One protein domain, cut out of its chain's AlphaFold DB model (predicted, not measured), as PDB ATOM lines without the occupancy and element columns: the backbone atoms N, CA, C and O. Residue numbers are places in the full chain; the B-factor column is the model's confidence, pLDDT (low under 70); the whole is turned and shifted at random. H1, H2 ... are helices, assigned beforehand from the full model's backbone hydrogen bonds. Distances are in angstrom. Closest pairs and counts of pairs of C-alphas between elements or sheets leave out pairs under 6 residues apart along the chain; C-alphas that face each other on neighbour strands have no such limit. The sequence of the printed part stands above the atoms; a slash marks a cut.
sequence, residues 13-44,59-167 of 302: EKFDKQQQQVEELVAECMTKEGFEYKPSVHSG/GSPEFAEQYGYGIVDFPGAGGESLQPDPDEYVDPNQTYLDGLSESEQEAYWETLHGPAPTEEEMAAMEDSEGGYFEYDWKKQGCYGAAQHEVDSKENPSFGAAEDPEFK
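This is residues 13 to 44 and 59 to 167 of the 302 residues of an uncharacterized protein of Leucobacter insecticola (UniProt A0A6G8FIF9). Two helices, H1 and H6, cross to make a small core, and H4 runs up to one end of H6 nearly in line with it, while H7 turns off at the other end of H6. From this core two long loops reach away: residues 68 to 93 run between H3, near H4, and the far-off H2, and residues 128 to 140 lead back from H5 to H6, with residues 76 to 81 and 126 to 131 sticking out. The printed part has 141 residues with seven named helices, H1 to H7 in order along the chain, and no named strand; the class is all helix. The whole is loose, with a radius of gyration of the C-alphas of 20.2 A, and its C-alphas span 60 by 49 by 39 A.

H1, residues 13 to 33, is the longest helix at 30.4 A and begins with C-alpha 13 at (-44.468, -43.836, -44.969). After the cut come H2, residues 61 to 67, and H3, residues 94 to 97. H4, residues 102 to 113, is 16.3 A long, and H5, residues 119 to 127, is 12.1 A long. H6, residues 141 to 154, spans 20.4 A and begins with C-alpha 141 at (-49.720, -30.819, -22.988). H7, residues 156 to 162, ends with C-alpha 162 at (-32.611, -39.087, -21.306).

H6 is the hub, touching three helices. It touches H1 at a steep tilt of 41 degrees, opposite ways; their closest C-alphas, of Val 22 and Ala 146, are 5.2 A apart. H4 and H6 touch only at their ends, at a shallow tilt of 17 degrees, the same way, with the C-alphas of His 113 and Gly 141 closest at 4.4 A. H4 touches H1 with residues 111 to 112 alone, at a steep tilt of 46 degrees, opposite ways; the closest C-alphas are those of Met 30 and Leu 112, 7.0 A. H6 and H7 touch only at the corner by their link, with the C-alphas of Ser 152 and Gly 159 closest at 5.2 A. H3 and H4 are close but not clearly touching, the C-alphas of Leu 97 and Gln 105 being closest at 6.4 A. H2 and H5 touch no helix. In H1, H2, H4, H5, H6 and H7 every O i to N i+4 pair is within hydrogen-bond range; H3 is too short for such a pair.

The C-alphas farthest apart, of Gly 34 and Glu 65, are 60.2 A apart. Residues 45 to 58 are not printed, and C-alphas 44 and 59 are 30.7 A apart across the cut. The links H2 to H3 and H5 to H6 are long. The mean pLDDT of the printed part is 74.7; residues 41 to 44, 59, 75 to 90 and 121 to 135 are under 70.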
ATOM      1  N   GLU A  13     -43.640 -42.799 -45.603       73.88
ATOM      2  CA  GLU A  13     -44.468 -43.836 -44.969       73.88
ATOM      3  C   GLU A  13     -44.143 -44.034 -43.476       73.88
ATOM      4  O   GLU A  13     -45.043 -44.244 -42.659       73.88
ATOM      5  N   LYS A  14     -42.861 -43.960 -43.092       73.81
ATOM      6  CA  LYS A  14     -42.452 -44.071 -41.686       73.81
ATOM      7  C   LYS A  14     -42.871 -42.834 -40.891       73.81
ATOM      8  O   LYS A  14     -43.348 -42.990 -39.768       73.81
ATOM      9  N   PHE A  15     -42.715 -41.648 -41.476       73.56
ATOM     10  CA  PHE A  15     -43.137 -40.390 -40.867       73.56
ATOM     11  C   PHE A  15     -44.655 -40.350 -40.663       73.56
ATOM     12  O   PHE A  15     -45.106 -40.156 -39.540       73.56
ATOM     13  N   ASP A  16     -45.437 -40.658 -41.700       76.94
ATOM     14  CA  ASP A  16     -46.904 -40.691 -41.644       76.94
ATOM     15  C   ASP A  16     -47.397 -41.654 -40.558       76.94
ATOM     16  O   ASP A  16     -48.317 -41.349 -39.800       76.94
ATOM     17  N   LYS A  17     -46.745 -42.816 -40.429       81.62
ATOM     18  CA  LYS A  17     -47.073 -43.795 -39.392       81.62
ATOM     19  C   LYS A  17     -46.758 -43.287 -37.983       81.62
ATOM     20  O   LYS A  17     -47.544 -43.536 -37.071       81.62
ATOM     21  N   GLN A  18     -45.625 -42.613 -37.787       79.81
ATOM     22  CA  GLN A  18     -45.281 -42.010 -36.495       79.81
ATOM     23  C   GLN A  18     -46.259 -40.887 -36.141       79.81
ATOM     24  O   GLN A  18     -46.772 -40.863 -35.027       79.81
ATOM     25  N   GLN A  19     -46.584 -40.018 -37.100       78.81
ATOM     26  CA  GLN A  19     -47.577 -38.958 -36.923       78.81
ATOM     27  C   GLN A  19     -48.947 -39.530 -36.562       78.81
ATOM     28  O   GLN A  19     -49.559 -39.088 -35.597       78.81
ATOM     29  N   GLN A  20     -49.391 -40.587 -37.245       85.56
ATOM     30  CA  GLN A  20     -50.640 -41.259 -36.896       85.56
ATOM     31  C   GLN A  20     -50.634 -41.779 -35.448       85.56
ATOM     32  O   GLN A  20     -51.626 -41.627 -34.740       85.56
ATOM     33  N   GLN A  21     -49.526 -42.368 -34.985       87.56
ATOM     34  CA  GLN A  21     -49.404 -42.838 -33.601       87.56
ATOM     35  C   GLN A  21     -49.448 -41.689 -32.586       87.56
ATOM     36  O   GLN A  21     -50.078 -41.833 -31.540       87.56
ATOM     37  N   VAL A  22     -48.803 -40.558 -32.888       85.94
ATOM     38  CA  VAL A  22     -48.867 -39.351 -32.049       85.94
ATOM     39  C   VAL A  22     -50.309 -38.857 -31.962       85.94
ATOM     40  O   VAL A  22     -50.832 -38.708 -30.864       85.94
ATOM     41  N   GLU A  23     -50.983 -38.688 -33.096       87.31
ATOM     42  CA  GLU A  23     -52.362 -38.194 -33.169       87.31
ATOM     43  C   GLU A  23     -53.371 -39.108 -32.446       87.31
ATOM     44  O   GLU A  23     -54.301 -38.632 -31.792       87.31
ATOM     45  N   GLU A  24     -53.173 -40.429 -32.500       91.00
ATOM     46  CA  GLU A  24     -53.968 -41.396 -31.732       91.00
ATOM     47  C   GLU A  24     -53.764 -41.225 -30.215       91.00
ATOM     48  O   GLU A  24     -54.741 -41.182 -29.462       91.00
ATOM     49  N   LEU A  25     -52.519 -41.051 -29.756       92.69
ATOM     50  CA  LEU A  25     -52.207 -40.802 -28.341       92.69
ATOM     51  C   LEU A  25     -52.724 -39.436 -27.859       92.69
ATOM     52  O   LEU A  25     -53.214 -39.325 -26.732       92.69
ATOM     53  N   VAL A  26     -52.668 -38.408 -28.710       89.75
ATOM     54  CA  VAL A  26     -53.257 -37.092 -28.426       89.75
ATOM     55  C   VAL A  26     -54.768 -37.219 -28.259       89.75
ATOM     56  O   VAL A  26     -55.313 -36.715 -27.275       89.75
ATOM     57  N   ALA A  27     -55.448 -37.949 -29.147       92.06
ATOM     58  CA  ALA A  27     -56.888 -38.173 -29.043       92.06
ATOM     59  C   ALA A  27     -57.279 -38.887 -27.739       92.06
ATOM     60  O   ALA A  27     -58.259 -38.503 -27.091       92.06
ATOM     61  N   GLU A  28     -56.508 -39.894 -27.320       93.62
ATOM     62  CA  GLU A  28     -56.708 -40.580 -26.039       93.62
ATOM     63  C   GLU A  28     -56.522 -39.635 -24.843       93.62
ATOM     64  O   GLU A  28     -57.349 -39.630 -23.924       93.62
ATOM     65  N   CYS A  29     -55.467 -38.817 -24.864       95.19
ATOM     66  CA  CYS A  29     -55.177 -37.838 -23.820       95.19
ATOM     67  C   CYS A  29     -56.284 -36.779 -23.713       95.19
ATOM     68  O   CYS A  29     -56.865 -36.606 -22.644       95.19
ATOM     69  N   MET A  30     -56.665 -36.154 -24.828       93.94
ATOM     70  CA  MET A  30     -57.717 -35.133 -24.863       93.94
ATOM     71  C   MET A  30     -59.073 -35.693 -24.416       93.94
ATOM     72  O   MET A  30     -59.764 -35.073 -23.608       93.94
ATOM     73  N   THR A  31     -59.418 -36.916 -24.841       94.62
ATOM     74  CA  THR A  31     -60.651 -37.594 -24.405       94.62
ATOM     75  C   THR A  31     -60.665 -37.826 -22.893       94.62
ATOM     76  O   THR A  31     -61.707 -37.693 -22.246       94.62
ATOM     77  N   LYS A  32     -59.516 -38.170 -22.305       94.25
ATOM     78  CA  LYS A  32     -59.371 -38.381 -20.860       94.25
ATOM     79  C   LYS A  32     -59.524 -37.080 -20.067       94.25
ATOM     80  O   LYS A  32     -60.119 -37.114 -18.991       94.25
ATOM     81  N   GLU A  33     -59.034 -35.970 -20.610       92.44
ATOM     82  CA  GLU A  33     -59.191 -34.627 -20.038       92.44
ATOM     83  C   GLU A  33     -60.588 -34.026 -20.301       92.44
ATOM     84  O   GLU A  33     -60.955 -33.003 -19.727       92.44
ATOM     85  N   GLY A  34     -61.424 -34.716 -21.086       92.19
ATOM     86  CA  GLY A  34     -62.837 -34.389 -21.290       92.19
ATOM     87  C   GLY A  34     -63.138 -33.606 -22.568       92.19
ATOM     88  O   GLY A  34     -64.275 -33.164 -22.744       92.19
ATOM     89  N   PHE A  35     -62.161 -33.468 -23.462       93.81
ATOM     90  CA  PHE A  35     -62.302 -32.793 -24.747       93.81
ATOM     91  C   PHE A  35     -62.524 -33.788 -25.894       93.81
ATOM     92  O   PHE A  35     -61.953 -34.878 -25.913       93.81
ATOM     93  N   GLU A  36     -63.342 -33.412 -26.879       91.50
ATOM     94  CA  GLU A  36     -63.419 -34.152 -28.143       91.50
ATOM     95  C   GLU A  36     -62.217 -33.767 -29.014       91.50
ATOM     96  O   GLU A  36     -61.992 -32.589 -29.288       91.50
ATOM     97  N   TYR A  37     -61.445 -34.763 -29.449       88.44
ATOM     98  CA  TYR A  37     -60.317 -34.570 -30.356       88.44
ATOM     99  C   TYR A  37     -60.342 -35.620 -31.463       88.44
ATOM    100  O   TYR A  37     -60.490 -36.818 -31.208       88.44
ATOM    101  N   LYS A  38     -60.201 -35.163 -32.702       88.50
ATOM    102  CA  LYS A  38     -60.109 -35.976 -33.907       88.50
ATOM    103  C   LYS A  38     -58.673 -35.904 -34.435       88.50
ATOM    104  O   LYS A  38     -58.241 -34.800 -34.762       88.50
ATOM    105  N   PRO A  39     -57.986 -37.056 -34.555       83.88
ATOM    106  CA  PRO A  39     -56.658 -37.162 -35.156       83.88
ATOM    107  C   PRO A  39     -56.536 -36.399 -36.477       83.88
ATOM    108  O   PRO A  39     -57.310 -36.647 -37.410       83.88
ATOM    109  N   SER A  40     -55.548 -35.512 -36.571       72.88
ATOM    110  CA  SER A  40     -55.189 -34.828 -37.809       72.88
ATOM    111  C   SER A  40     -54.118 -35.616 -38.558       72.88
ATOM    112  O   SER A  40     -52.918 -35.443 -38.383       72.88
ATOM    113  N   VAL A  41     -54.553 -36.506 -39.449       61.22
ATOM    114  CA  VAL A  41     -53.654 -37.338 -40.278       61.22
ATOM    115  C   VAL A  41     -53.053 -36.587 -41.477       61.22
ATOM    116  O   VAL A  41     -52.528 -37.209 -42.398       61.22
ATOM    117  N   HIS A  42     -53.171 -35.258 -41.507       52.25
ATOM    118  CA  HIS A  42     -52.669 -34.412 -42.587       52.25
ATOM    119  C   HIS A  42     -51.797 -33.283 -42.030       52.25
ATOM    120  O   HIS A  42     -52.047 -32.108 -42.280       52.25
ATOM    121  N   SER A  43     -50.767 -33.627 -41.252       45.34
ATOM    122  CA  SER A  43     -49.694 -32.676 -40.974       45.34
ATOM    123  C   SER A  43     -48.824 -32.586 -42.233       45.34
ATOM    124  O   SER A  43     -48.117 -33.520 -42.598       45.34
ATOM    125  N   GLY A  44     -48.958 -31.481 -42.971       42.91
ATOM    126  CA  GLY A  44     -48.381 -31.240 -44.303       42.91
ATOM    127  C   GLY A  44     -46.847 -31.190 -44.394       42.91
ATOM    128  O   GLY A  44     -46.316 -30.506 -45.265       42.91
ATOM    129  N   GLY A  59     -20.815 -22.573 -50.571       63.09
ATOM    130  CA  GLY A  59     -19.506 -22.356 -49.942       63.09
ATOM    131  C   GLY A  59     -18.292 -22.508 -50.873       63.09
ATOM    132  O   GLY A  59     -17.160 -22.361 -50.413       63.09
ATOM    133  N   SER A  60     -18.489 -22.769 -52.170       74.38
ATOM    134  CA  SER A  60     -17.401 -22.744 -53.157       74.38
ATOM    135  C   SER A  60     -16.946 -21.312 -53.487       74.38
ATOM    136  O   SER A  60     -17.728 -20.366 -53.348       74.38
ATOM    137  N   PRO A  61     -15.705 -21.117 -53.979       78.12
ATOM    138  CA  PRO A  61     -15.270 -19.828 -54.516       78.12
ATOM    139  C   PRO A  61     -16.188 -19.310 -55.629       78.12
ATOM    140  O   PRO A  61     -16.484 -18.121 -55.673       78.12
ATOM    141  N   GLU A  62     -16.676 -20.198 -56.493       76.25
ATOM    142  CA  GLU A  62     -17.593 -19.859 -57.577       76.25
ATOM    143  C   GLU A  62     -18.949 -19.361 -57.043       76.25
ATOM    144  O   GLU A  62     -19.510 -18.412 -57.590       76.25
ATOM    145  N   PHE A  63     -19.448 -19.943 -55.946       76.00
ATOM    146  CA  PHE A  63     -20.636 -19.448 -55.245       76.00
ATOM    147  C   PHE A  63     -20.374 -18.084 -54.596       76.00
ATOM    148  O   PHE A  63     -21.168 -17.164 -54.760       76.00
ATOM    149  N   ALA A  64     -19.232 -17.919 -53.923       81.25
ATOM    150  CA  ALA A  64     -18.855 -16.661 -53.280       81.25
ATOM    151  C   ALA A  64     -18.733 -15.493 -54.275       81.25
ATOM    152  O   ALA A  64     -19.131 -14.371 -53.967       81.25
ATOM    153  N   GLU A  65     -18.227 -15.757 -55.482       83.81
ATOM    154  CA  GLU A  65     -18.111 -14.759 -56.551       83.81
ATOM    155  C   GLU A  65     -19.468 -14.350 -57.147       83.81
ATOM    156  O   GLU A  65     -19.611 -13.218 -57.618       83.81
ATOM    157  N   GLN A  66     -20.455 -15.250 -57.151       78.25
ATOM    158  CA  GLN A  66     -21.765 -15.010 -57.768       78.25
ATOM    159  C   GLN A  66     -22.819 -14.508 -56.775       78.25
ATOM    160  O   GLN A  66     -23.566 -13.585 -57.093       78.25
ATOM    161  N   TYR A  67     -22.846 -15.084 -55.576       79.56
ATOM    162  CA  TYR A  67     -23.917 -14.923 -54.590       79.56
ATOM    163  C   TYR A  67     -23.412 -14.464 -53.218       79.56
ATOM    164  O   TYR A  67     -24.209 -14.140 -52.342       79.56
ATOM    165  N   GLY A  68     -22.094 -14.403 -53.011       86.25
ATOM    166  CA  GLY A  68     -21.526 -14.057 -51.714       86.25
ATOM    167  C   GLY A  68     -21.780 -15.156 -50.679       86.25
ATOM    168  O   GLY A  68     -21.372 -16.299 -50.873       86.25
ATOM    169  N   TYR A  69     -22.445 -14.813 -49.578       83.12
ATOM    170  CA  TYR A  69     -22.932 -15.761 -48.572       83.12
ATOM    171  C   TYR A  69     -24.405 -16.153 -48.791       83.12
ATOM    172  O   TYR A  69     -24.939 -16.933 -47.997       83.12
ATOM    173  N   GLY A  70     -25.056 -15.651 -49.845       78.81
ATOM    174  CA  GLY A  70     -26.466 -15.900 -50.130       78.81
ATOM    175  C   GLY A  70     -27.417 -15.211 -49.148       78.81
ATOM    176  O   GLY A  70     -28.438 -15.793 -48.800       78.81
ATOM    177  N   ILE A  71     -27.066 -14.025 -48.640       77.69
ATOM    178  CA  ILE A  71     -27.915 -13.270 -47.700       77.69
ATOM    179  C   ILE A  71     -29.041 -12.543 -48.443       77.69
ATOM    180  O   ILE A  71     -30.172 -12.542 -47.967       77.69
ATOM    181  N   VAL A  72     -28.759 -11.945 -49.607       75.94
ATOM    182  CA  VAL A  72     -29.783 -11.233 -50.402       75.94
ATOM    183  C   VAL A  72     -30.281 -12.048 -51.593       75.94
ATOM    184  O   VAL A  72     -31.452 -11.944 -51.948       75.94
ATOM    185  N   ASP A  73     -29.405 -12.819 -52.238       73.69
ATOM    186  CA  ASP A  73     -29.725 -13.567 -53.460       73.69
ATOM    187  C   ASP A  73     -28.902 -14.858 -53.545       73.69
ATOM    188  O   ASP A  73     -27.686 -14.838 -53.341       73.69
ATOM    189  N   PHE A  74     -29.562 -15.976 -53.849       72.50
ATOM    190  CA  PHE A  74     -28.959 -17.292 -54.074       72.50
ATOM    191  C   PHE A  74     -29.911 -18.186 -54.896       72.50
ATOM    192  O   PHE A  74     -31.119 -17.926 -54.933       72.50
ATOM    193  N   PRO A  75     -29.414 -19.247 -55.562       57.81
ATOM    194  CA  PRO A  75     -30.273 -20.238 -56.211       57.81
ATOM    195  C   PRO A  75     -31.244 -20.842 -55.186       57.81
ATOM    196  O   PRO A  75     -30.809 -21.484 -54.245       57.81
ATOM    197  N   GLY A  76     -32.548 -20.580 -55.324       58.16
ATOM    198  CA  GLY A  76     -33.567 -20.998 -54.349       58.16
ATOM    199  C   GLY A  76     -34.143 -19.876 -53.474       58.16
ATOM    200  O   GLY A  76     -35.204 -20.069 -52.887       58.16
ATOM    201  N   ALA A  77     -33.556 -18.670 -53.469       53.94
ATOM    202  CA  ALA A  77     -34.077 -17.504 -52.733       53.94
ATOM    203  C   ALA A  77     -35.495 -17.076 -53.166       53.94
ATOM    204  O   ALA A  77     -36.214 -16.428 -52.411       53.94
ATOM    205  N   GLY A  78     -35.888 -17.425 -54.395       43.00
ATOM    206  CA  GLY A  78     -37.213 -17.166 -54.964       43.00
ATOM    207  C   GLY A  78     -38.150 -18.372 -54.958       43.00
ATOM    208  O   GLY A  78     -39.163 -18.331 -55.652       43.00
ATOM    209  N   GLY A  79     -37.803 -19.454 -54.252       40.78
ATOM    210  CA  GLY A  79     -38.754 -20.532 -54.016       40.78
ATOM    211  C   GLY A  79     -39.957 -19.953 -53.287       40.78
ATOM    212  O   GLY A  79     -39.796 -19.361 -52.221       40.78
ATOM    213  N   GLU A  80     -41.151 -20.079 -53.875       34.53
ATOM    214  CA  GLU A  80     -42.383 -19.869 -53.123       34.53
ATOM    215  C   GLU A  80     -42.238 -20.696 -51.852       34.53
ATOM    216  O   GLU A  80     -42.027 -21.911 -51.919       34.53
ATOM    217  N   SER A  81     -42.283 -20.040 -50.691       34.25
ATOM    218  CA  SER A  81     -42.553 -20.750 -49.455       34.25
ATOM    219  C   SER A  81     -43.758 -21.622 -49.756       34.25
ATOM    220  O   SER A  81     -44.835 -21.089 -50.026       34.25
ATOM    221  N   LEU A  82     -43.554 -22.940 -49.759       37.19
ATOM    222  CA  LEU A  82     -44.605 -23.947 -49.744       37.19
ATOM    223  C   LEU A  82     -45.303 -23.833 -48.383       37.19
ATOM    224  O   LEU A  82     -45.291 -24.755 -47.575       37.19
ATOM    225  N   GLN A  83     -45.841 -22.650 -48.082       33.88
ATOM    226  CA  GLN A  83     -46.911 -22.527 -47.128       33.88
ATOM    227  C   GLN A  83     -48.044 -23.318 -47.773       33.88
ATOM    228  O   GLN A  83     -48.433 -22.981 -48.896       33.88
ATOM    229  N   PRO A  84     -48.492 -24.418 -47.146       38.62
ATOM    230  CA  PRO A  84     -49.669 -25.113 -47.633       38.62
ATOM    231  C   PRO A  84     -50.775 -24.073 -47.803       38.62
ATOM    232  O   PRO A  84     -50.928 -23.195 -46.950       38.62
ATOM    233  N   ASP A  85     -51.470 -24.128 -48.939       39.97
ATOM    234  CA  ASP A  85     -52.567 -23.215 -49.239       39.97
ATOM    235  C   ASP A  85     -53.516 -23.200 -48.022       39.97
ATOM    236  O   ASP A  85     -53.997 -24.272 -47.628       39.97
ATOM    237  N   PRO A  86     -53.751 -22.044 -47.366       41.88
ATOM    238  CA  PRO A  86     -54.600 -21.968 -46.178       41.88
ATOM    239  C   PRO A  86     -56.005 -22.536 -46.414       41.88
ATOM    240  O   PRO A  86     -56.666 -22.943 -45.461       41.88
ATOM    241  N   ASP A  87     -56.446 -22.584 -47.677       47.09
ATOM    242  CA  ASP A  87     -57.747 -23.109 -48.083       47.09
ATOM    243  C   ASP A  87     -57.778 -24.648 -48.261       47.09
ATOM    244  O   ASP A  87     -58.863 -25.215 -48.431       47.09
ATOM    245  N   GLU A  88     -56.640 -25.356 -48.207       53.94
ATOM    246  CA  GLU A  88     -56.590 -26.827 -48.335       53.94
ATOM    247  C   GLU A  88     -56.638 -27.577 -46.993       53.94
ATOM    248  O   GLU A  88     -57.164 -28.694 -46.941       53.94
ATOM    249  N   TYR A  89     -56.144 -26.989 -45.897       57.72
ATOM    250  CA  TYR A  89     -56.165 -27.648 -44.588       57.72
ATOM    251  C   TYR A  89     -57.461 -27.351 -43.824       57.72
ATOM    252  O   TYR A  89     -57.685 -26.255 -43.317       57.72
ATOM    253  N   VAL A  90     -58.310 -28.371 -43.695       66.69
ATOM    254  CA  VAL A  90     -59.509 -28.317 -42.854       66.69
ATOM    255  C   VAL A  90     -59.213 -29.030 -41.538       66.69
ATOM    256  O   VAL A  90     -59.136 -30.259 -41.514       66.69
ATOM    257  N   ASP A  91     -59.094 -28.272 -40.444       71.75
ATOM    258  CA  ASP A  91     -58.952 -28.854 -39.106       71.75
ATOM    259  C   ASP A  91     -60.217 -29.666 -38.749       71.75
ATOM    260  O   ASP A  91     -61.320 -29.104 -38.666       71.75
ATOM    261  N   PRO A  92     -60.101 -30.987 -38.510       82.31
ATOM    262  CA  PRO A  92     -61.241 -31.823 -38.144       82.31
ATOM    263  C   PRO A  92     -61.887 -31.435 -36.799       82.31
ATOM    264  O   PRO A  92     -63.029 -31.841 -36.534       82.31
ATOM    265  N   ASN A  93     -61.194 -30.655 -35.966       83.06
ATOM    266  CA  ASN A  93     -61.634 -30.190 -34.652       83.06
ATOM    267  C   ASN A  93     -62.316 -28.817 -34.680       83.06
ATOM    268  O   ASN A  93     -62.993 -28.471 -33.710       83.06
ATOM    269  N   GLN A  94     -62.243 -28.071 -35.791       83.25
ATOM    270  CA  GLN A  94     -62.740 -26.690 -35.863       83.25
ATOM    271  C   GLN A  94     -64.214 -26.558 -35.449       83.25
ATOM    272  O   GLN A  94     -64.574 -25.691 -34.664       83.25
ATOM    273  N   THR A  95     -65.081 -27.468 -35.904       87.06
ATOM    274  CA  THR A  95     -66.513 -27.437 -35.546       87.06
ATOM    275  C   THR A  95     -66.764 -27.645 -34.049       87.06
ATOM    276  O   THR A  95     -67.746 -27.130 -33.517       87.06
ATOM    277  N   TYR A  96     -65.918 -28.426 -33.373       87.50
ATOM    278  CA  TYR A  96     -66.008 -28.611 -31.926       87.50
ATOM    279  C   TYR A  96     -65.523 -27.353 -31.200       87.50
ATOM    280  O   TYR A  96     -66.235 -26.852 -30.333       87.50
ATOM    281  N   LEU A  97     -64.383 -26.800 -31.628       79.69
ATOM    282  CA  LEU A  97     -63.809 -25.560 -31.100       79.69
ATOM    283  C   LEU A  97     -64.778 -24.377 -31.198       79.69
ATOM    284  O   LEU A  97     -64.981 -23.672 -30.212       79.69
ATOM    285  N   ASP A  98     -65.448 -24.208 -32.338       86.44
ATOM    286  CA  ASP A  98     -66.447 -23.149 -32.554       86.44
ATOM    287  C   ASP A  98     -67.655 -23.257 -31.601       86.44
ATOM    288  O   ASP A  98     -68.389 -22.288 -31.394       86.44
ATOM    289  N   GLY A  99     -67.893 -24.447 -31.040       88.62
ATOM    290  CA  GLY A  99     -68.956 -24.719 -30.074       88.62
ATOM    291  C   GLY A  99     -68.572 -24.446 -28.618       88.62
ATOM    292  O   GLY A  99     -69.460 -24.448 -27.762       88.62
ATOM    293  N   LEU A 100     -67.286 -24.225 -28.336       88.75
ATOM    294  CA  LEU A 100     -66.759 -23.936 -27.004       88.75
ATOM    295  C   LEU A 100     -66.811 -22.431 -26.696       88.75
ATOM    296  O   LEU A 100     -66.693 -21.587 -27.583       88.75
ATOM    297  N   SER A 101     -66.968 -22.080 -25.420       89.50
ATOM    298  CA  SER A 101     -66.722 -20.710 -24.949       89.50
ATOM    299  C   SER A 101     -65.232 -20.363 -24.994       89.50
ATOM    300  O   SER A 101     -64.390 -21.253 -24.971       89.50
ATOM    301  N   GLU A 102     -64.887 -19.072 -24.973       82.44
ATOM    302  CA  GLU A 102     -63.486 -18.610 -24.963       82.44
ATOM    303  C   GLU A 102     -62.655 -19.281 -23.856       82.44
ATOM    304  O   GLU A 102     -61.566 -19.778 -24.116       82.44
ATOM    305  N   SER A 103     -63.202 -19.396 -22.639       81.94
ATOM    306  CA  SER A 103     -62.513 -20.072 -21.530       81.94
ATOM    307  C   SER A 103     -62.354 -21.582 -21.729       81.94
ATOM    308  O   SER A 103     -61.427 -22.184 -21.198       81.94
ATOM    309  N   GLU A 104     -63.271 -22.220 -22.459       85.56
ATOM    310  CA  GLU A 104     -63.177 -23.647 -22.788       85.56
ATOM    311  C   GLU A 104     -62.200 -23.887 -23.945       85.56
ATOM    312  O   GLU A 104     -61.512 -24.903 -23.946       85.56
ATOM    313  N   GLN A 105     -62.098 -22.949 -24.892       78.44
ATOM    314  CA  GLN A 105     -61.083 -22.966 -25.947       78.44
ATOM    315  C   GLN A 105     -59.680 -22.777 -25.363       78.44
ATOM    316  O   GLN A 105     -58.767 -23.503 -25.735       78.44
ATOM    317  N   GLU A 106     -59.506 -21.851 -24.418       80.50
ATOM    318  CA  GLU A 106     -58.231 -21.661 -23.717       80.50
ATOM    319  C   GLU A 106     -57.811 -22.940 -22.981       80.50
ATOM    320  O   GLU A 106     -56.704 -23.433 -23.188       80.50
ATOM    321  N   ALA A 107     -58.725 -23.550 -22.219       87.00
ATOM    322  CA  ALA A 107     -58.458 -24.815 -21.537       87.00
ATOM    323  C   ALA A 107     -58.172 -25.970 -22.515       87.00
ATOM    324  O   ALA A 107     -57.341 -26.831 -22.220       87.00
ATOM    325  N   TYR A 108     -58.832 -25.992 -23.678       87.19
ATOM    326  CA  TYR A 108     -58.557 -26.959 -24.740       87.19
ATOM    327  C   TYR A 108     -57.124 -26.815 -25.258       87.19
ATOM    328  O   TYR A 108     -56.390 -27.801 -25.305       87.19
ATOM    329  N   TRP A 109     -56.704 -25.595 -25.611       81.12
ATOM    330  CA  TRP A 109     -55.366 -25.337 -26.142       81.12
ATOM    331  C   TRP A 109     -54.271 -25.563 -25.101       81.12
ATOM    332  O   TRP A 109     -53.252 -26.169 -25.426       81.12
ATOM    333  N   GLU A 110     -54.508 -25.172 -23.848       85.00
ATOM    334  CA  GLU A 110     -53.596 -25.454 -22.736       85.00
ATOM    335  C   GLU A 110     -53.447 -26.962 -22.495       85.00
ATOM    336  O   GLU A 110     -52.349 -27.457 -22.252       85.00
ATOM    337  N   THR A 111     -54.530 -27.729 -22.617       89.12
ATOM    338  CA  THR A 111     -54.468 -29.191 -22.492       89.12
ATOM    339  C   THR A 111     -53.731 -29.822 -23.674       89.12
ATOM    340  O   THR A 111     -52.948 -30.755 -23.491       89.12
ATOM    341  N   LEU A 112     -53.951 -29.308 -24.885       83.69
ATOM    342  CA  LEU A 112     -53.368 -29.847 -26.109       83.69
ATOM    343  C   LEU A 112     -51.864 -29.557 -26.217       83.69
ATOM    344  O   LEU A 112     -51.092 -30.484 -26.459       83.69
ATOM    345  N   HIS A 113     -51.455 -28.304 -26.006       82.25
ATOM    346  CA  HIS A 113     -50.089 -27.817 -26.238       82.25
ATOM    347  C   HIS A 113     -49.333 -27.424 -24.970       82.25
ATOM    348  O   HIS A 113     -48.133 -27.176 -25.036       82.25
ATOM    349  N   GLY A 114     -49.995 -27.407 -23.815       84.62
ATOM    350  CA  GLY A 114     -49.418 -26.912 -22.571       84.62
ATOM    351  C   GLY A 114     -49.714 -25.434 -22.315       84.62
ATOM    352  O   GLY A 114     -50.258 -24.743 -23.181       84.62
ATOM    353  N   PRO A 115     -49.372 -24.929 -21.116       80.75
ATOM    354  CA  PRO A 115     -49.554 -23.526 -20.780       80.75
ATOM    355  C   PRO A 115     -48.750 -22.634 -21.720       80.75
ATOM    356  O   PRO A 115     -47.606 -22.936 -22.068       80.75
ATOM    357  N   ALA A 116     -49.344 -21.496 -22.081       70.62
ATOM    358  CA  ALA A 116     -48.625 -20.454 -22.791       70.62
ATOM    359  C   ALA A 116     -47.385 -20.026 -21.977       70.62
ATOM    360  O   ALA A 116     -47.468 -19.950 -20.743       70.62
ATOM    361  N   PRO A 117     -46.249 -19.731 -22.637       70.69
ATOM    362  CA  PRO A 117     -45.068 -19.230 -21.950       70.69
ATOM    363  C   PRO A 117     -45.394 -17.990 -21.115       70.69
ATOM    364  O   PRO A 117     -46.123 -17.097 -21.551       70.69
ATOM    365  N   THR A 118     -44.845 -17.922 -19.907       76.06
ATOM    366  CA  THR A 118     -44.977 -16.731 -19.062       76.06
ATOM    367  C   THR A 118     -44.219 -15.550 -19.662       76.06
ATOM    368  O   THR A 118     -43.276 -15.721 -20.426       76.06
ATOM    369  N   GLU A 119     -44.580 -14.326 -19.274       72.31
ATOM    370  CA  GLU A 119     -43.877 -13.113 -19.723       72.31
ATOM    371  C   GLU A 119     -42.385 -13.124 -19.335       72.31
ATOM    372  O   GLU A 119     -41.545 -12.624 -20.076       72.31
ATOM    373  N   GLU A 120     -42.040 -13.776 -18.221       70.94
ATOM    374  CA  GLU A 120     -40.652 -14.010 -17.803       70.94
ATOM    375  C   GLU A 120     -39.941 -15.047 -18.692       70.94
ATOM    376  O   GLU A 120     -38.786 -14.844 -19.059       70.94
ATOM    377  N   GLU A 121     -40.621 -16.128 -19.090       69.19
ATOM    378  CA  GLU A 121     -40.085 -17.118 -20.036       69.19
ATOM    379  C   GLU A 121     -39.951 -16.547 -21.453       69.19
ATOM    380  O   GLU A 121     -38.963 -16.831 -22.123       69.19
ATOM    381  N   MET A 122     -40.893 -15.708 -21.897       67.06
ATOM    382  CA  MET A 122     -40.799 -14.996 -23.176       67.06
ATOM    383  C   MET A 122     -39.623 -14.017 -23.177       67.06
ATOM    384  O   MET A 122     -38.814 -14.050 -24.098       67.06
ATOM    385  N   ALA A 123     -39.460 -13.225 -22.112       69.88
ATOM    386  CA  ALA A 123     -38.314 -12.326 -21.975       69.88
ATOM    387  C   ALA A 123     -36.979 -13.093 -21.935       69.88
ATOM    388  O   ALA A 123     -36.003 -12.672 -22.546       69.88
ATOM    389  N   ALA A 124     -36.932 -14.248 -21.263       66.19
ATOM    390  CA  ALA A 124     -35.744 -15.100 -21.243       66.19
ATOM    391  C   ALA A 124     -35.434 -15.726 -22.617       66.19
ATOM    392  O   ALA A 124     -34.263 -15.889 -22.956       66.19
ATOM    393  N   MET A 125     -36.458 -16.066 -23.407       62.78
ATOM    394  CA  MET A 125     -36.288 -16.536 -24.783       62.78
ATOM    395  C   MET A 125     -35.730 -15.433 -25.689       62.78
ATOM    396  O   MET A 125     -34.792 -15.701 -26.440       62.78
ATOM    397  N   GLU A 126     -36.245 -14.206 -25.570       62.88
ATOM    398  CA  GLU A 126     -35.783 -13.031 -26.324       62.88
ATOM    399  C   GLU A 126     -34.345 -12.612 -25.965       62.88
ATOM    400  O   GLU A 126     -33.568 -12.281 -26.859       62.88
ATOM    401  N   ASP A 127     -33.963 -12.675 -24.684       57.69
ATOM    402  CA  ASP A 127     -32.620 -12.302 -24.207       57.69
ATOM    403  C   ASP A 127     -31.562 -13.404 -24.412       57.69
ATOM    404  O   ASP A 127     -30.357 -13.157 -24.275       57.69
ATOM    405  N   SER A 128     -31.970 -14.639 -24.716       52.50
ATOM    406  CA  SER A 128     -31.024 -15.729 -24.956       52.50
ATOM    407  C   SER A 128     -30.410 -15.616 -26.356       52.50
ATOM    408  O   SER A 128     -31.058 -15.894 -27.367       52.50
ATOM    409  N   GLU A 129     -29.125 -15.249 -26.441       38.78
ATOM    410  CA  GLU A 129     -28.362 -15.355 -27.692       38.78
ATOM    411  C   GLU A 129     -28.257 -16.833 -28.106       38.78
ATOM    412  O   GLU A 129     -27.377 -17.567 -27.658       38.78
ATOM    413  N   GLY A 130     -29.209 -17.282 -28.929       46.53
ATOM    414  CA  GLY A 130     -29.327 -18.663 -29.399       46.53
ATOM    415  C   GLY A 130     -30.663 -19.352 -29.097       46.53
ATOM    416  O   GLY A 130     -30.819 -20.500 -29.506       46.53
ATOM    417  N   GLY A 131     -31.620 -18.699 -28.424       40.78
ATOM    418  CA  GLY A 131     -32.994 -19.211 -28.289       40.78
ATOM    419  C   GLY A 131     -33.130 -20.534 -27.523       40.78
ATOM    420  O   GLY A 131     -34.093 -21.269 -27.742       40.78
ATOM    421  N   TYR A 132     -32.166 -20.887 -26.664       39.19
ATOM    422  CA  TYR A 132     -32.188 -22.152 -25.924       39.19
ATOM    423  C   TYR A 132     -33.235 -22.106 -24.801       39.19
ATOM    424  O   TYR A 132     -32.939 -21.781 -23.652       39.19
ATOM    425  N   PHE A 133     -34.471 -22.469 -25.137       49.53
ATOM    426  CA  PHE A 133     -35.489 -22.853 -24.167       49.53
ATOM    427  C   PHE A 133     -35.267 -24.318 -23.762       49.53
ATOM    428  O   PHE A 133     -35.145 -25.193 -24.622       49.53
ATOM    429  N   GLU A 134     -35.199 -24.608 -22.458       53.22
ATOM    430  CA  GLU A 134     -35.137 -25.991 -21.973       53.22
ATOM    431  C   GLU A 134     -36.491 -26.661 -22.252       53.22
ATOM    432  O   GLU A 134     -37.456 -26.507 -21.502       53.22
ATOM    433  N   TYR A 135     -36.577 -27.363 -23.385       64.44
ATOM    434  CA  TYR A 135     -37.784 -28.061 -23.809       64.44
ATOM    435  C   TYR A 135     -38.139 -29.164 -22.803       64.44
ATOM    436  O   TYR A 135     -37.471 -30.195 -22.720       64.44
ATOM    437  N   ASP A 136     -39.214 -28.953 -22.044       77.31
ATOM    438  CA  ASP A 136     -39.796 -29.953 -21.150       77.31
ATOM    439  C   ASP A 136     -41.099 -30.475 -21.755       77.31
ATOM    440  O   ASP A 136     -42.153 -29.854 -21.615       77.31
ATOM    441  N   TRP A 137     -41.034 -31.641 -22.398       80.75
ATOM    442  CA  TRP A 137     -42.187 -32.305 -23.015       80.75
ATOM    443  C   TRP A 137     -43.363 -32.499 -22.045       80.75
ATOM    444  O   TRP A 137     -44.515 -32.533 -22.475       80.75
ATOM    445  N   LYS A 138     -43.112 -32.571 -20.728       85.06
ATOM    446  CA  LYS A 138     -44.163 -32.721 -19.702       85.06
ATOM    447  C   LYS A 138     -45.009 -31.469 -19.539       85.06
ATOM    448  O   LYS A 138     -46.101 -31.545 -18.984       85.06
ATOM    449  N   LYS A 139     -44.492 -30.323 -19.979       84.56
ATOM    450  CA  LYS A 139     -45.200 -29.047 -19.995       84.56
ATOM    451  C   LYS A 139     -45.848 -28.756 -21.343       84.56
ATOM    452  O   LYS A 139     -46.462 -27.715 -21.463       84.56
ATOM    453  N   GLN A 140     -45.732 -29.636 -22.336       81.12
ATOM    454  CA  GLN A 140     -46.220 -29.391 -23.700       81.12
ATOM    455  C   GLN A 140     -47.572 -30.080 -23.969       81.12
ATOM    456  O   GLN A 140     -47.866 -30.507 -25.086       81.12
ATOM    457  N   GLY A 141     -48.380 -30.240 -22.915       89.25
ATOM    458  CA  GLY A 141     -49.720 -30.819 -22.988       89.25
ATOM    459  C   GLY A 141     -49.754 -32.260 -23.506       89.25
ATOM    460  O   GLY A 141     -48.789 -33.025 -23.398       89.25
ATOM    461  N   CYS A 142     -50.898 -32.632 -24.075       91.31
ATOM    462  CA  CYS A 142     -51.113 -33.935 -24.692       91.31
ATOM    463  C   CYS A 142     -50.163 -34.186 -25.869       91.31
ATOM    464  O   CYS A 142     -49.707 -35.318 -26.038       91.31
ATOM    465  N   TYR A 143     -49.830 -33.151 -26.650       81.62
ATOM    466  CA  TYR A 143     -48.947 -33.285 -27.809       81.62
ATOM    467  C   TYR A 143     -47.514 -33.639 -27.398       81.62
ATOM    468  O   TYR A 143     -46.942 -34.597 -27.913       81.62
ATOM    469  N   GLY A 144     -46.963 -32.942 -26.401       83.56
ATOM    470  CA  GLY A 144     -45.633 -33.230 -25.868       83.56
ATOM    471  C   GLY A 144     -45.494 -34.631 -25.294       83.56
ATOM    472  O   GLY A 144     -44.521 -35.326 -25.577       83.56
ATOM    473  N   ALA A 145     -46.483 -35.072 -24.513       88.38
ATOM    474  CA  ALA A 145     -46.491 -36.417 -23.947       88.38
ATOM    475  C   ALA A 145     -46.603 -37.504 -25.030       88.38
ATOM    476  O   ALA A 145     -45.876 -38.495 -24.981       88.38
ATOM    477  N   ALA A 146     -47.482 -37.313 -26.018       88.50
ATOM    478  CA  ALA A 146     -47.659 -38.249 -27.125       88.50
ATOM    479  C   ALA A 146     -46.397 -38.356 -27.993       88.50
ATOM    480  O   ALA A 146     -45.940 -39.463 -28.283       88.50
ATOM    481  N   GLN A 147     -45.808 -37.215 -28.361       82.25
ATOM    482  CA  GLN A 147     -44.579 -37.167 -29.146       82.25
ATOM    483  C   GLN A 147     -43.414 -37.815 -28.398       82.25
ATOM    484  O   GLN A 147     -42.743 -38.683 -28.952       82.25
ATOM    485  N   HIS A 148     -43.234 -37.479 -27.116       85.62
ATOM    486  CA  HIS A 148     -42.222 -38.103 -26.264       85.62
ATOM    487  C   HIS A 148     -42.371 -39.623 -26.209       85.62
ATOM    488  O   HIS A 148     -41.380 -40.346 -26.319       85.62
ATOM    489  N   GLU A 149     -43.599 -40.126 -26.075       85.81
ATOM    490  CA  GLU A 149     -43.847 -41.562 -25.978       85.81
ATOM    491  C   GLU A 149     -43.555 -42.305 -27.293       85.81
ATOM    492  O   GLU A 149     -43.028 -43.422 -27.255       85.81
ATOM    493  N   VAL A 150     -43.856 -41.705 -28.449       84.31
ATOM    494  CA  VAL A 150     -43.515 -42.277 -29.764       84.31
ATOM    495  C   VAL A 150     -42.007 -42.208 -30.007       84.31
ATOM    496  O   VAL A 150     -41.396 -43.237 -30.308       84.31
ATOM    497  N   ASP A 151     -41.382 -41.047 -29.800       77.62
ATOM    498  CA  ASP A 151     -39.946 -40.845 -30.020       77.62
ATOM    499  C   ASP A 151     -39.102 -41.730 -29.098       77.62
ATOM    500  O   ASP A 151     -38.154 -42.375 -29.547       77.62
ATOM    501  N   SER A 152     -39.487 -41.868 -27.829       75.00
ATOM    502  CA  SER A 152     -38.792 -42.739 -26.872       75.00
ATOM    503  C   SER A 152     -38.862 -44.225 -27.241       75.00
ATOM    504  O   SER A 152     -37.966 -44.991 -26.877       75.00
ATOM    505  N   LYS A 153     -39.918 -44.663 -27.941       74.62
ATOM    506  CA  LYS A 153     -40.095 -46.063 -28.373       74.62
ATOM    507  C   LYS A 153     -39.410 -46.354 -29.703       74.62
ATOM    508  O   LYS A 153     -38.832 -47.428 -29.867       74.62
ATOM    509  N   GLU A 154     -39.502 -45.425 -30.647       70.44
ATOM    510  CA  GLU A 154     -39.078 -45.624 -32.034       70.44
ATOM    511  C   GLU A 154     -37.651 -45.114 -32.300       70.44
ATOM    512  O   GLU A 154     -37.022 -45.537 -33.274       70.44
ATOM    513  N   ASN A 155     -37.106 -44.246 -31.437       71.38
ATOM    514  CA  ASN A 155     -35.769 -43.676 -31.575       71.38
ATOM    515  C   ASN A 155     -34.867 -44.017 -30.367       71.38
ATOM    516  O   ASN A 155     -34.892 -43.327 -29.343       71.38
ATOM    517  N   PRO A 156     -33.983 -45.026 -30.494       71.19
ATOM    518  CA  PRO A 156     -33.022 -45.385 -29.451       71.19
ATOM    519  C   PRO A 156     -32.107 -44.234 -29.013       71.19
ATOM    520  O   PRO A 156     -31.613 -44.248 -27.888       71.19
ATOM    521  N   SER A 157     -31.894 -43.228 -29.871       72.94
ATOM    522  CA  SER A 157     -31.107 -42.035 -29.530       72.94
ATOM    523  C   SER A 157     -31.804 -41.152 -28.502       72.94
ATOM    524  O   SER A 157     -31.133 -40.544 -27.673       72.94
ATOM    525  N   PHE A 158     -33.137 -41.105 -28.532       73.44
ATOM    526  CA  PHE A 158     -33.923 -40.287 -27.617       73.44
ATOM    527  C   PHE A 158     -33.900 -40.886 -26.206       73.44
ATOM    528  O   PHE A 158     -33.491 -40.227 -25.253       73.44
ATOM    529  N   GLY A 159     -34.181 -42.189 -26.090       76.88
ATOM    530  CA  GLY A 159     -34.045 -42.908 -24.818       76.88
ATOM    531  C   GLY A 159     -32.613 -42.890 -24.263       76.88
ATOM    532  O   GLY A 159     -32.414 -42.776 -23.057       76.88
ATOM    533  N   ALA A 160     -31.605 -42.937 -25.138       82.88
ATOM    534  CA  ALA A 160     -30.205 -42.783 -24.760       82.88
ATOM    535  C   ALA A 160     -29.876 -41.406 -24.160       82.88
ATOM    536  O   ALA A 160     -29.116 -41.340 -23.193       82.88
ATOM    537  N   ALA A 161     -30.421 -40.328 -24.730       80.06
ATOM    538  CA  ALA A 161     -30.166 -38.959 -24.287       80.06
ATOM    539  C   ALA A 161     -30.782 -38.655 -22.911       80.06
ATOM    540  O   ALA A 161     -30.199 -37.909 -22.124       80.06
ATOM    541  N   GLU A 162     -31.929 -39.263 -22.596       80.44
ATOM    542  CA  GLU A 162     -32.611 -39.087 -21.306       80.44
ATOM    543  C   GLU A 162     -32.063 -39.979 -20.184       80.44
ATOM    544  O   GLU A 162     -32.355 -39.762 -19.004       80.44
ATOM    545  N   ASP A 163     -31.263 -40.988 -20.525       86.44
ATOM    546  CA  ASP A 163     -30.719 -41.930 -19.560       86.44
ATOM    547  C   ASP A 163     -29.704 -41.248 -18.620       86.44
ATOM    548  O   ASP A 163     -28.643 -40.789 -19.068       86.44
ATOM    549  N   PRO A 164     -29.955 -41.228 -17.293       89.44
ATOM    550  CA  PRO A 164     -29.037 -40.620 -16.333       89.44
ATOM    551  C   PRO A 164     -27.620 -41.207 -16.376       89.44
ATOM    552  O   PRO A 164     -26.671 -40.527 -15.994       89.44
ATOM    553  N   GLU A 165     -27.461 -42.453 -16.839       91.69
ATOM    554  CA  GLU A 165     -26.162 -43.107 -17.024       91.69
ATOM    555  C   GLU A 165     -25.293 -42.403 -18.085       91.69
ATOM    556  O   GLU A 165     -24.065 -42.345 -17.948       91.69
ATOM    557  N   PHE A 166     -25.922 -41.829 -19.119       92.00
ATOM    558  CA  PHE A 166     -25.247 -41.210 -20.264       92.00
ATOM    559  C   PHE A 166     -25.383 -39.687 -20.318       92.00
ATOM    560  O   PHE A 166     -24.746 -39.078 -21.173       92.00
ATOM    561  N   LYS A 167     -26.111 -39.055 -19.388       89.31
ATOM    562  CA  LYS A 167     -26.304 -37.594 -19.352       89.31
ATOM    563  C   LYS A 167     -25.001 -36.803 -19.544       89.31
ATOM    564  O   LYS A 167     -24.912 -35.994 -20.459       89.31
TER     565      LYS A 167